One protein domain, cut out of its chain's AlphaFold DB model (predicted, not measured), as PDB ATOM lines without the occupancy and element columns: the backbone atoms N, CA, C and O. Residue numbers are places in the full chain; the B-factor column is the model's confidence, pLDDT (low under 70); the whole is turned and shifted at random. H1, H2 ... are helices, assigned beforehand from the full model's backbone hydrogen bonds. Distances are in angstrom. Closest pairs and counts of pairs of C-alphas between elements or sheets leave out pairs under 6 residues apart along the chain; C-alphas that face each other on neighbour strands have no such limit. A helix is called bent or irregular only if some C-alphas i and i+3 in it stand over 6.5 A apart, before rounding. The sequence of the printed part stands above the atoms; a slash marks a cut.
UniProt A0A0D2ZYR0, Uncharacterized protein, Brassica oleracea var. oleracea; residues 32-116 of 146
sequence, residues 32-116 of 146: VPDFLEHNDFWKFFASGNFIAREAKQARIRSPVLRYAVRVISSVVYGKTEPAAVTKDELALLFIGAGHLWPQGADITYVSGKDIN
ATOM      1  N   VAL A  32      73.160  32.296  -6.685       69.81
ATOM      2  CA  VAL A  32      72.219  31.229  -6.347       69.81
ATOM      3  C   VAL A  32      71.060  31.884  -5.582       69.81
ATOM      4  O   VAL A  32      71.328  32.577  -4.598       69.81
ATOM      5  N   PRO A  33      69.800  31.735  -6.026       70.25
ATOM      6  CA  PRO A  33      68.673  32.372  -5.370       70.25
ATOM      7  C   PRO A  33      68.390  31.705  -4.032       70.25
ATOM      8  O   PRO A  33      68.806  30.569  -3.773       70.25
ATOM      9  N   ASP A  34      67.653  32.421  -3.187       75.44
ATOM     10  CA  ASP A  34      67.352  31.918  -1.861       75.44
ATOM     11  C   ASP A  34      66.518  30.635  -1.932       75.44
ATOM     12  O   ASP A  34      65.517  30.552  -2.641       75.44
ATOM     13  N   PHE A  35      66.964  29.615  -1.202       80.75
ATOM     14  CA  PHE A  35      66.344  28.296  -1.211       80.75
ATOM     15  C   PHE A  35      65.447  28.118   0.006       80.75
ATOM     16  O   PHE A  35      65.925  27.784   1.092       80.75
ATOM     17  N   LEU A  36      64.152  28.385  -0.146       80.94
ATOM     18  CA  LEU A  36      63.190  28.354   0.959       80.94
ATOM     19  C   LEU A  36      62.965  26.924   1.469       80.94
ATOM     20  O   LEU A  36      62.950  26.688   2.675       80.94
ATOM     21  N   GLU A  37      62.959  25.957   0.562       83.75
ATOM     22  CA  GLU A  37      62.668  24.539   0.784       83.75
ATOM     23  C   GLU A  37      63.897  23.750   1.257       83.75
ATOM     24  O   GLU A  37      63.868  22.525   1.332       83.75
ATOM     25  N   HIS A  38      64.995  24.427   1.607       87.06
ATOM     26  CA  HIS A  38      66.253  23.808   2.036       87.06
ATOM     27  C   HIS A  38      66.089  22.769   3.152       87.06
ATOM     28  O   HIS A  38      66.758  21.735   3.139       87.06
ATOM     29  N   ASN A  39      65.212  23.032   4.122       88.81
ATOM     30  CA  ASN A  39      64.997  22.128   5.246       88.81
ATOM     31  C   ASN A  39      64.285  20.848   4.815       88.81
ATOM     32  O   ASN A  39      64.701  19.757   5.211       88.81
ATOM     33  N   ASP A  40      63.242  20.979   4.001       87.62
ATOM     34  CA  ASP A  40      62.522  19.825   3.482       87.62
ATOM     35  C   ASP A  40      63.443  19.055   2.541       87.62
ATOM     36  O   ASP A  40      63.682  17.866   2.772       87.62
ATOM     37  N   PHE A  41      64.096  19.753   1.602       87.00
ATOM     38  CA  PHE A  41      65.050  19.158   0.672       87.00
ATOM     39  C   PHE A  41      66.096  18.295   1.374       87.00
ATOM     40  O   PHE A  41      66.297  17.127   1.038       87.00
ATOM     41  N   TRP A  42      66.709  18.845   2.420       91.12
ATOM     42  CA  TRP A  42      67.678  18.133   3.239       91.12
ATOM     43  C   TRP A  42      67.100  16.870   3.889       91.12
ATOM     44  O   TRP A  42      67.720  15.809   3.806       91.12
ATOM     45  N   LYS A  43      65.913  16.935   4.505       90.75
ATOM     46  CA  LYS A  43      65.303  15.790   5.213       90.75
ATOM     47  C   LYS A  43      65.044  14.584   4.308       90.75
ATOM     48  O   LYS A  43      65.099  13.444   4.772       90.75
ATOM     49  N   PHE A  44      64.803  14.794   3.017       87.94
ATOM     50  CA  PHE A  44      64.549  13.688   2.087       87.94
ATOM     51  C   PHE A  44      65.740  12.767   1.888       87.94
ATOM     52  O   PHE A  44      65.565  11.554   1.833       87.94
ATOM     53  N   PHE A  45      66.959  13.301   1.840       87.88
ATOM     54  CA  PHE A  45      68.153  12.487   1.604       87.88
ATOM     55  C   PHE A  45      69.165  12.514   2.741       87.88
ATOM     56  O   PHE A  45      70.114  11.737   2.707       87.88
ATOM     57  N   ALA A  46      68.983  13.338   3.767       91.00
ATOM     58  CA  ALA A  46      69.871  13.436   4.915       91.00
ATOM     59  C   ALA A  46      69.111  13.305   6.241       91.00
ATOM     60  O   ALA A  46      67.885  13.252   6.279       91.00
ATOM     61  N   SER A  47      69.863  13.170   7.333       89.25
ATOM     62  CA  SER A  47      69.309  13.029   8.685       89.25
ATOM     63  C   SER A  47      69.288  14.370   9.426       89.25
ATOM     64  O   SER A  47      70.269  15.120   9.381       89.25
ATOM     65  N   GLY A  48      68.202  14.633  10.161       87.31
ATOM     66  CA  GLY A  48      68.012  15.846  10.968       87.31
ATOM     67  C   GLY A  48      67.539  17.065  10.168       87.31
ATOM     68  O   GLY A  48      67.269  16.970   8.974       87.31
ATOM     69  N   ASN A  49      67.436  18.215  10.838       88.31
ATOM     70  CA  ASN A  49      67.126  19.496  10.196       88.31
ATOM     71  C   ASN A  49      68.371  20.084   9.517       88.31
ATOM     72  O   ASN A  49      69.505  19.806   9.922       88.31
ATOM     73  N   PHE A  50      68.163  20.925   8.504       88.75
ATOM     74  CA  PHE A  50      69.256  21.655   7.883       88.75
ATOM     75  C   PHE A  50      69.698  22.807   8.789       88.75
ATOM     76  O   PHE A  50      68.992  23.791   8.988       88.75
ATOM     77  N   ILE A  51      70.916  22.693   9.306       86.62
ATOM     78  CA  ILE A  51      71.624  23.765  10.003       86.62
ATOM     79  C   ILE A  51      73.003  23.817   9.358       86.62
ATOM     80  O   ILE A  51      73.746  22.848   9.465       86.62
ATOM     81  N   ALA A  52      73.368  24.908   8.680       76.31
ATOM     82  CA  ALA A  52      74.562  24.951   7.818       76.31
ATOM     83  C   ALA A  52      75.867  24.489   8.507       76.31
ATOM     84  O   ALA A  52      76.722  23.874   7.876       76.31
ATOM     85  N   ARG A  53      76.020  24.736   9.817       77.00
ATOM     86  CA  ARG A  53      77.185  24.282  10.606       77.00
ATOM     87  C   ARG A  53      77.165  22.783  10.932       77.00
ATOM     88  O   ARG A  53      78.214  22.188  11.161       77.00
ATOM     89  N   GLU A  54      75.989  22.168  10.939       84.81
ATOM     90  CA  GLU A  54      75.772  20.763  11.296       84.81
ATOM     91  C   GLU A  54      75.403  19.871  10.108       84.81
ATOM     92  O   GLU A  54      75.389  18.643  10.238       84.81
ATOM     93  N   ALA A  55      75.116  20.471   8.951       88.81
ATOM     94  CA  ALA A  55      74.771  19.815   7.698       88.81
ATOM     95  C   ALA A  55      76.002  19.121   7.096       88.81
ATOM     96  O   ALA A  55      76.495  19.472   6.029       88.81
ATOM     97  N   LYS A  56      76.558  18.143   7.813       91.62
ATOM     98  CA  LYS A  56      77.733  17.389   7.377       91.62
ATOM     99  C   LYS A  56      77.373  16.500   6.193       91.62
ATOM    100  O   LYS A  56      76.356  15.810   6.232       91.62
ATOM    101  N   GLN A  57      78.255  16.409   5.199       90.12
ATOM    102  CA  GLN A  57      78.080  15.512   4.046       90.12
ATOM    103  C   GLN A  57      77.878  14.045   4.474       90.12
ATOM    104  O   GLN A  57      77.137  13.300   3.839       90.12
ATOM    105  N   ALA A  58      78.467  13.635   5.604       89.69
ATOM    106  CA  ALA A  58      78.280  12.303   6.179       89.69
ATOM    107  C   ALA A  58      76.823  11.994   6.585       89.69
ATOM    108  O   ALA A  58      76.442  10.829   6.614       89.69
ATOM    109  N   ARG A  59      75.996  13.015   6.863       91.81
ATOM    110  CA  ARG A  59      74.569  12.848   7.202       91.81
ATOM    111  C   ARG A  59      73.692  12.561   5.980       91.81
ATOM    112  O   ARG A  59      72.550  12.146   6.161       91.81
ATOM    113  N   ILE A  60      74.206  12.773   4.764       92.56
ATOM    114  CA  ILE A  60      73.530  12.412   3.513       92.56
ATOM    115  C   ILE A  60      73.536  10.888   3.386       92.56
ATOM    116  O   ILE A  60      74.602  10.277   3.363       92.56
ATOM    117  N   ARG A  61      72.355  10.279   3.292       92.81
ATOM    118  CA  ARG A  61      72.136   8.828   3.214       92.81
ATOM    119  C   ARG A  61      72.536   8.255   1.857       92.81
ATOM    120  O   ARG A  61      73.146   7.195   1.809       92.81
ATOM    121  N   SER A  62      72.243   8.970   0.768       90.25
ATOM    122  CA  SER A  62      72.586   8.545  -0.595       90.25
ATOM    123  C   SER A  62      74.066   8.811  -0.915       90.25
ATOM    124  O   SER A  62      74.480   9.976  -0.941       90.25
ATOM    125  N   PRO A  63      74.880   7.781  -1.218       90.31
ATOM    126  CA  PRO A  63      76.277   7.969  -1.612       90.31
ATOM    127  C   PRO A  63      76.431   8.819  -2.878       90.31
ATOM    128  O   PRO A  63      77.355   9.625  -2.969       90.31
ATOM    129  N   VAL A  64      75.495   8.688  -3.823       91.38
ATOM    130  CA  VAL A  64      75.486   9.446  -5.083       91.38
ATOM    131  C   VAL A  64      75.301  10.937  -4.811       91.38
ATOM    132  O   VAL A  64      76.097  11.752  -5.273       91.38
ATOM    133  N   LEU A  65      74.312  11.303  -3.989       91.19
ATOM    134  CA  LEU A  65      74.081  12.705  -3.619       91.19
ATOM    135  C   LEU A  65      75.227  13.261  -2.773       91.19
ATOM    136  O   LEU A  65      75.613  14.417  -2.938       91.19
ATOM    137  N   ARG A  66      75.827  12.433  -1.909       92.12
ATOM    138  CA  ARG A  66      77.018  12.818  -1.147       92.12
ATOM    139  C   ARG A  66      78.174  13.181  -2.079       92.12
ATOM    140  O   ARG A  66      78.840  14.189  -1.850       92.12
ATOM    141  N   TYR A  67      78.390  12.399  -3.137       92.19
ATOM    142  CA  TYR A  67      79.418  12.686  -4.134       92.19
ATOM    143  C   TYR A  67      79.081  13.924  -4.976       92.19
ATOM    144  O   TYR A  67      79.946  14.768  -5.182       92.19
ATOM    145  N   ALA A  68      77.824  14.100  -5.388       91.56
ATOM    146  CA  ALA A  68      77.391  15.296  -6.112       91.56
ATOM    147  C   ALA A  68      77.661  16.580  -5.308       91.56
ATOM    148  O   ALA A  68      78.283  17.514  -5.811       91.56
ATOM    149  N   VAL A  69      77.297  16.598  -4.022       92.06
ATOM    150  CA  VAL A  69      77.592  17.732  -3.133       92.06
ATOM    151  C   VAL A  69      79.095  17.913  -2.929       92.06
ATOM    152  O   VAL A  69      79.579  19.041  -2.931       92.06
ATOM    153  N   ARG A  70      79.865  16.823  -2.808       91.44
ATOM    154  CA  ARG A  70      81.335  16.876  -2.734       91.44
ATOM    155  C   ARG A  70      81.936  17.566  -3.960       91.44
ATOM    156  O   ARG A  70      82.834  18.395  -3.798       91.44
ATOM    157  N   VAL A  71      81.439  17.246  -5.154       89.12
ATOM    158  CA  VAL A  71      81.855  17.876  -6.413       89.12
ATOM    159  C   VAL A  71      81.490  19.355  -6.412       89.12
ATOM    160  O   VAL A  71      82.370  20.174  -6.651       89.12
ATOM    161  N   ILE A  72      80.254  19.722  -6.057       89.31
ATOM    162  CA  ILE A  72      79.835  21.131  -5.963       89.31
ATOM    163  C   ILE A  72      80.755  21.900  -5.000       89.31
ATOM    164  O   ILE A  72      81.338  22.918  -5.370       89.31
ATOM    165  N   SER A  73      80.972  21.379  -3.794       88.81
ATOM    166  CA  SER A  73      81.844  22.000  -2.795       88.81
ATOM    167  C   SER A  73      83.287  22.186  -3.260       88.81
ATOM    168  O   SER A  73      83.904  23.212  -2.973       88.81
ATOM    169  N   SER A  74      83.846  21.193  -3.950       85.12
ATOM    170  CA  SER A  74      85.261  21.206  -4.340       85.12
ATOM    171  C   SER A  74      85.490  22.017  -5.613       85.12
ATOM    172  O   SER A  74      86.450  22.775  -5.694       85.12
ATOM    173  N   VAL A  75      84.608  21.870  -6.603       79.94
ATOM    174  CA  VAL A  75      84.765  22.451  -7.944       79.94
ATOM    175  C   VAL A  75      84.186  23.858  -8.007       79.94
ATOM    176  O   VAL A  75      84.843  24.766  -8.501       79.94
ATOM    177  N   VAL A  76      82.972  24.060  -7.485       80.75
ATOM    178  CA  VAL A  76      82.288  25.361  -7.555       80.75
ATOM    179  C   VAL A  76      82.741  26.279  -6.420       80.75
ATOM    180  O   VAL A  76      82.911  27.474  -6.633       80.75
ATOM    181  N   TYR A  77      82.983  25.734  -5.222       81.44
ATOM    182  CA  TYR A  77      83.367  26.526  -4.041       81.44
ATOM    183  C   TYR A  77      84.825  26.369  -3.602       81.44
ATOM    184  O   TYR A  77      85.232  27.034  -2.648       81.44
ATOM    185  N   GLY A  78      85.632  25.552  -4.286       78.75
ATOM    186  CA  GLY A  78      87.069  25.461  -4.008       78.75
ATOM    187  C   GLY A  78      87.401  25.000  -2.585       78.75
ATOM    188  O   GLY A  78      88.468  25.332  -2.064       78.75
ATOM    189  N   LYS A  79      86.492  24.285  -1.907       83.81
ATOM    190  CA  LYS A  79      86.730  23.787  -0.548       83.81
ATOM    191  C   LYS A  79      87.782  22.674  -0.590       83.81
ATOM    192  O   LYS A  79      87.566  21.652  -1.235       83.81
ATOM    193  N   THR A  80      88.882  22.854   0.140       77.06
ATOM    194  CA  THR A  80      89.941  21.841   0.328       77.06
ATOM    195  C   THR A  80      89.419  20.621   1.080       77.06
ATOM    196  O   THR A  80      89.660  19.482   0.690       77.06
ATOM    197  N   GLU A  81      88.636  20.867   2.130       80.88
ATOM    198  CA  GLU A  81      88.015  19.837   2.958       80.88
ATOM    199  C   GLU A  81      86.500  20.066   3.048       80.88
ATOM    200  O   GLU A  81      85.996  20.704   3.978       80.88
ATOM    201  N   PRO A  82      85.733  19.566   2.065       78.88
ATOM    202  CA  PRO A  82      84.279  19.630   2.103       78.88
ATOM    203  C   PRO A  82      83.706  18.784   3.250       78.88
ATOM    204  O   PRO A  82      83.507  17.578   3.111       78.88
ATOM    205  N   ALA A  83      83.449  19.405   4.400       84.44
ATOM    206  CA  ALA A  83      82.832  18.735   5.546       84.44
ATOM    207  C   ALA A  83      81.338  19.068   5.671       84.44
ATOM    208  O   ALA A  83      80.509  18.162   5.793       84.44
ATOM    209  N   ALA A  84      80.998  20.358   5.621       90.00
ATOM    210  CA  ALA A  84      79.643  20.874   5.793       90.00
ATOM    211  C   ALA A  84      79.086  21.475   4.497       90.00
ATOM    212  O   ALA A  84      79.817  22.114   3.730       90.00
ATOM    213  N   VAL A  85      77.787  21.261   4.297       90.75
ATOM    214  CA  VAL A  85      76.999  21.701   3.147       90.75
ATOM    215  C   VAL A  85      76.367  23.055   3.458       90.75
ATOM    216  O   VAL A  85      75.657  23.205   4.451       90.75
ATOM    217  N   THR A  86      76.633  24.055   2.620       90.50
ATOM    218  CA  THR A  86      76.015  25.383   2.720       90.50
ATOM    219  C   THR A  86      74.661  25.415   2.021       90.50
ATOM    220  O   THR A  86      74.324  24.526   1.240       90.50
ATOM    221  N   LYS A  87      73.871  26.460   2.298       88.81
ATOM    222  CA  LYS A  87      72.563  26.655   1.661       88.81
ATOM    223  C   LYS A  87      72.701  26.748   0.136       88.81
ATOM    224  O   LYS A  87      71.947  26.092  -0.570       88.81
ATOM    225  N   ASP A  88      73.716  27.454  -0.359       86.31
ATOM    226  CA  ASP A  88      73.963  27.580  -1.798       86.31
ATOM    227  C   ASP A  88      74.368  26.250  -2.455       86.31
ATOM    228  O   ASP A  88      73.912  25.929  -3.548       86.31
ATOM    229  N   GLU A  89      75.213  25.450  -1.794       89.56
ATOM    230  CA  GLU A  89      75.598  24.124  -2.298       89.56
ATOM    231  C   GLU A  89      74.388  23.194  -2.369       89.56
ATOM    232  O   GLU A  89      74.236  22.423  -3.316       89.56
ATOM    233  N   LEU A  90      73.515  23.291  -1.366       89.94
ATOM    234  CA  LEU A  90      72.272  22.547  -1.307       89.94
ATOM    235  C   LEU A  90      71.288  22.991  -2.402       89.94
ATOM    236  O   LEU A  90      70.642  22.148  -3.016       89.94
ATOM    237  N   ALA A  91      71.214  24.291  -2.682       86.69
ATOM    238  CA  ALA A  91      70.402  24.847  -3.758       86.69
ATOM    239  C   ALA A  91      70.917  24.428  -5.146       86.69
ATOM    240  O   ALA A  91      70.135  24.028  -6.002       86.69
ATOM    241  N   LEU A  92      72.236  24.409  -5.365       85.88
ATOM    242  CA  LEU A  92      72.822  23.865  -6.598       85.88
ATOM    243  C   LEU A  92      72.532  22.370  -6.761       85.88
ATOM    244  O   LEU A  92      72.241  21.916  -7.870       85.88
ATOM    245  N   LEU A  93      72.556  21.608  -5.662       89.00
ATOM    246  CA  LEU A  93      72.121  20.216  -5.687       89.00
ATOM    247  C   LEU A  93      70.635  20.110  -6.048       89.00
ATOM    248  O   LEU A  93      70.285  19.244  -6.842       89.00
ATOM    249  N   PHE A  94      69.776  20.981  -5.516       86.62
ATOM    250  CA  PHE A  94      68.355  21.015  -5.862       86.62
ATOM    251  C   PHE A  94      68.135  21.307  -7.348       86.62
ATOM    252  O   PHE A  94      67.350  20.628  -7.998       86.62
ATOM    253  N   ILE A  95      68.875  22.249  -7.930       80.75
ATOM    254  CA  ILE A  95      68.760  22.563  -9.358       80.75
ATOM    255  C   ILE A  95      69.109  21.342 -10.231       80.75
ATOM    256  O   ILE A  95      68.440  21.091 -11.230       80.75
ATOM    257  N   GLY A  96      70.126  20.557  -9.853       80.75
ATOM    258  CA  GLY A  96      70.534  19.369 -10.616       80.75
ATOM    259  C   GLY A  96      69.733  18.095 -10.314       80.75
ATOM    260  O   GLY A  96      69.496  17.277 -11.201       80.75
ATOM    261  N   ALA A  97      69.316  17.905  -9.064       83.25
ATOM    262  CA  ALA A  97      68.745  16.657  -8.552       83.25
ATOM    263  C   ALA A  97      67.318  16.812  -8.004       83.25
ATOM    264  O   ALA A  97      66.761  15.856  -7.472       83.25
ATOM    265  N   GLY A  98      66.704  17.988  -8.143       79.62
ATOM    266  CA  GLY A  98      65.351  18.276  -7.662       79.62
ATOM    267  C   GLY A  98      64.287  17.395  -8.310       79.62
ATOM    268  O   GLY A  98      63.285  17.095  -7.684       79.62
ATOM    269  N   HIS A  99      64.539  16.869  -9.512       78.12
ATOM    270  CA  HIS A  99      63.663  15.890 -10.163       78.12
ATOM    271  C   HIS A  99      63.545  14.552  -9.405       78.12
ATOM    272  O   HIS A  99      62.610  13.798  -9.652       78.12
ATOM    273  N   LEU A 100      64.489  14.238  -8.505       80.00
ATOM    274  CA  LEU A 100      64.428  13.054  -7.640       80.00
ATOM    275  C   LEU A 100      63.503  13.257  -6.433       80.00
ATOM    276  O   LEU A 100      63.213  12.301  -5.714       80.00
ATOM    277  N   TRP A 101      63.091  14.496  -6.177       79.00
ATOM    278  CA  TRP A 101      62.175  14.841  -5.104       79.00
ATOM    279  C   TRP A 101      60.765  14.293  -5.401       79.00
ATOM    280  O   TRP A 101      60.347  14.327  -6.561       79.00
ATOM    281  N   PRO A 102      60.014  13.784  -4.402       74.69
ATOM    282  CA  PRO A 102      58.717  13.156  -4.639       74.69
ATOM    283  C   PRO A 102      57.749  14.079  -5.391       74.69
ATOM    284  O   PRO A 102      57.555  15.238  -5.015       74.69
ATOM    285  N   GLN A 103      57.118  13.543  -6.440       57.94
ATOM    286  CA  GLN A 103      56.083  14.246  -7.197       57.94
ATOM    287  C   GLN A 103      54.875  14.494  -6.279       57.94
ATOM    288  O   GLN A 103      54.295  13.545  -5.758       57.94
ATOM    289  N   GLY A 104      54.527  15.764  -6.056       56.12
ATOM    290  CA  GLY A 104      53.414  16.170  -5.184       56.12
ATOM    291  C   GLY A 104      53.806  17.063  -4.005       56.12
ATOM    292  O   GLY A 104      52.926  17.529  -3.289       56.12
ATOM    293  N   ALA A 105      55.095  17.337  -3.801       60.72
ATOM    294  CA  ALA A 105      55.483  18.435  -2.928       60.72
ATOM    295  C   ALA A 105      55.238  19.775  -3.624       60.72
ATOM    296  O   ALA A 105      55.542  19.924  -4.809       60.72
ATOM    297  N   ASP A 106      54.716  20.738  -2.874       57.09
ATOM    298  CA  ASP A 106      54.485  22.097  -3.346       57.09
ATOM    299  C   ASP A 106      55.846  22.800  -3.483       57.09
ATOM    300  O   ASP A 106      56.387  23.367  -2.535       57.09
ATOM    301  N   ILE A 107      56.493  22.636  -4.641       60.12
ATOM    302  CA  ILE A 107      57.788  23.257  -4.917       60.12
ATOM    303  C   ILE A 107      57.514  24.718  -5.281       60.12
ATOM    304  O   ILE A 107      57.246  25.040  -6.438       60.12
ATOM    305  N   THR A 108      57.601  25.604  -4.290       59.78
ATOM    306  CA  THR A 108      57.616  27.057  -4.513       59.78
ATOM    307  C   THR A 108      58.975  27.566  -4.989       59.78
ATOM    308  O   THR A 108      59.069  28.694  -5.481       59.78
ATOM    309  N   TYR A 109      60.021  26.733  -4.907       58.53
ATOM    310  CA  TYR A 109      61.331  27.067  -5.436       58.53
ATOM    311  C   TYR A 109      61.179  27.332  -6.918       58.53
ATOM    312  O   TYR A 109      60.601  26.521  -7.645       58.53
ATOM    313  N   VAL A 110      61.727  28.452  -7.377       54.41
ATOM    314  CA  VAL A 110      61.754  28.798  -8.792       54.41
ATOM    315  C   VAL A 110      62.612  27.752  -9.503       54.41
ATOM    316  O   VAL A 110      63.822  27.899  -9.657       54.41
ATOM    317  N   SER A 111      61.976  26.652  -9.905       51.47
ATOM    318  CA  SER A 111      62.559  25.594 -10.708       51.47
ATOM    319  C   SER A 111      62.962  26.211 -12.039       51.47
ATOM    320  O   SER A 111      62.156  26.351 -12.956       51.47
ATOM    321  N   GLY A 112      64.217  26.641 -12.129       51.91
ATOM    322  CA  GLY A 112      64.883  26.899 -13.397       51.91
ATOM    323  C   GLY A 112      64.397  28.097 -14.214       51.91
ATOM    324  O   GLY A 112      64.803  28.200 -15.370       51.91
ATOM    325  N   LYS A 113      63.604  29.035 -13.677       50.69
ATOM    326  CA  LYS A 113      63.448  30.336 -14.347       50.69
ATOM    327  C   LYS A 113      64.582  31.276 -13.929       50.69
ATOM    328  O   LYS A 113      64.595  31.834 -12.842       50.69
ATOM    329  N   ASP A 114      65.545  31.380 -14.846       56.66
ATOM    330  CA  ASP A 114      66.535  32.456 -14.997       56.66
ATOM    331  C   ASP A 114      67.830  32.427 -14.164       56.66
ATOM    332  O   ASP A 114      68.581  33.400 -14.206       56.66
ATOM    333  N   ILE A 115      68.198  31.314 -13.518       63.16
ATOM    334  CA  ILE A 115      69.562  31.185 -12.963       63.16
ATOM    335  C   ILE A 115      70.525  30.804 -14.083       63.16
ATOM    336  O   ILE A 115      70.442  29.724 -14.673       63.16
ATOM    337  N   ASN A 116      71.487  31.675 -14.356       69.94
ATOM    338  CA  ASN A 116      72.580  31.357 -15.256       69.94
ATOM    339  C   ASN A 116      73.675  30.610 -14.473       69.94
ATOM    340  O   ASN A 116      74.609  31.218 -13.958       69.94
TER     341      ASN A 116
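This is residues 32 to 116 of the 146 residues of an uncharacterized protein of Brassica oleracea var. oleracea (UniProt A0A0D2ZYR0). Three helices set at steep angles make a small triangle, with H3 meeting both H1 and H2 while H1 and H2 only come close to each other. Long stretches without named elements lie on the outside: residues 46 to 62 join H1 to H2, and residues 101 to 116 trail away after H3 as a tail. The printed part has 85 residues with three named helices, in the order H1, H2, H3 along the chain, and no named strand; the class is all helix, though only 36 of the 85 residues are in named elements. The whole is compact, with a radius of gyration of the C-alphas of 12.1 A, and rounded, spanning 34 by 29 by 21 A.

H3, residues 87 to 100, and H2, residues 63 to 76, are the longest helices by residues. They touch and form a helical hairpin, running opposite ways at a steep tilt of 45 degrees. H3 touches H2 with residues 89 to 93 alone, and H2 touches H3 with residues 68 to 73 alone; their closest C-alphas, of Ile 72 and Glu 89, are 6.4 A apart. H1, residues 38 to 45, touches H3 at a steep tilt of 52 degrees, the same way; their closest C-alphas, of His 38 and Lys 87, are 6.9 A apart. H1 and H2 are close but not clearly touching, with the closest C-alphas, of Phe 45 and Leu 65, 7.9 A apart; they run opposite ways at a steep tilt of 43 degrees. In H2 every O i to N i+4 pair is within hydrogen-bond range, against 3 of 4 in H1 and 8 of 10 in H3.

H3 begins at C-alpha 87, (72.563, 26.655, 1.661), and ends at C-alpha 100, (64.428, 13.054, -7.640), 18.4 A from first to last. It is irregular: C-alphas 96 and 99 are 7.7 A apart, and its line is a rough one. H2 runs 19.3 A, from Pro 63 to Val 76. H1 is the shortest, 11.5 A, beginning at C-alpha 38, (66.253, 23.808, 2.036).

The two C-alphas farthest apart are those of Thr 80 and Gly 104, 37.4 A, while those of Val 32 and Asn 116, the first and last printed, are 8.9 A apart. The printed part has no cut. The link from H1 to H2 is long, with 17 residues, and the link from H2 to H3 is short, with 10. The mean pLDDT of the printed part is 81.1; residue 32 and residues 103 to 116 are under 70.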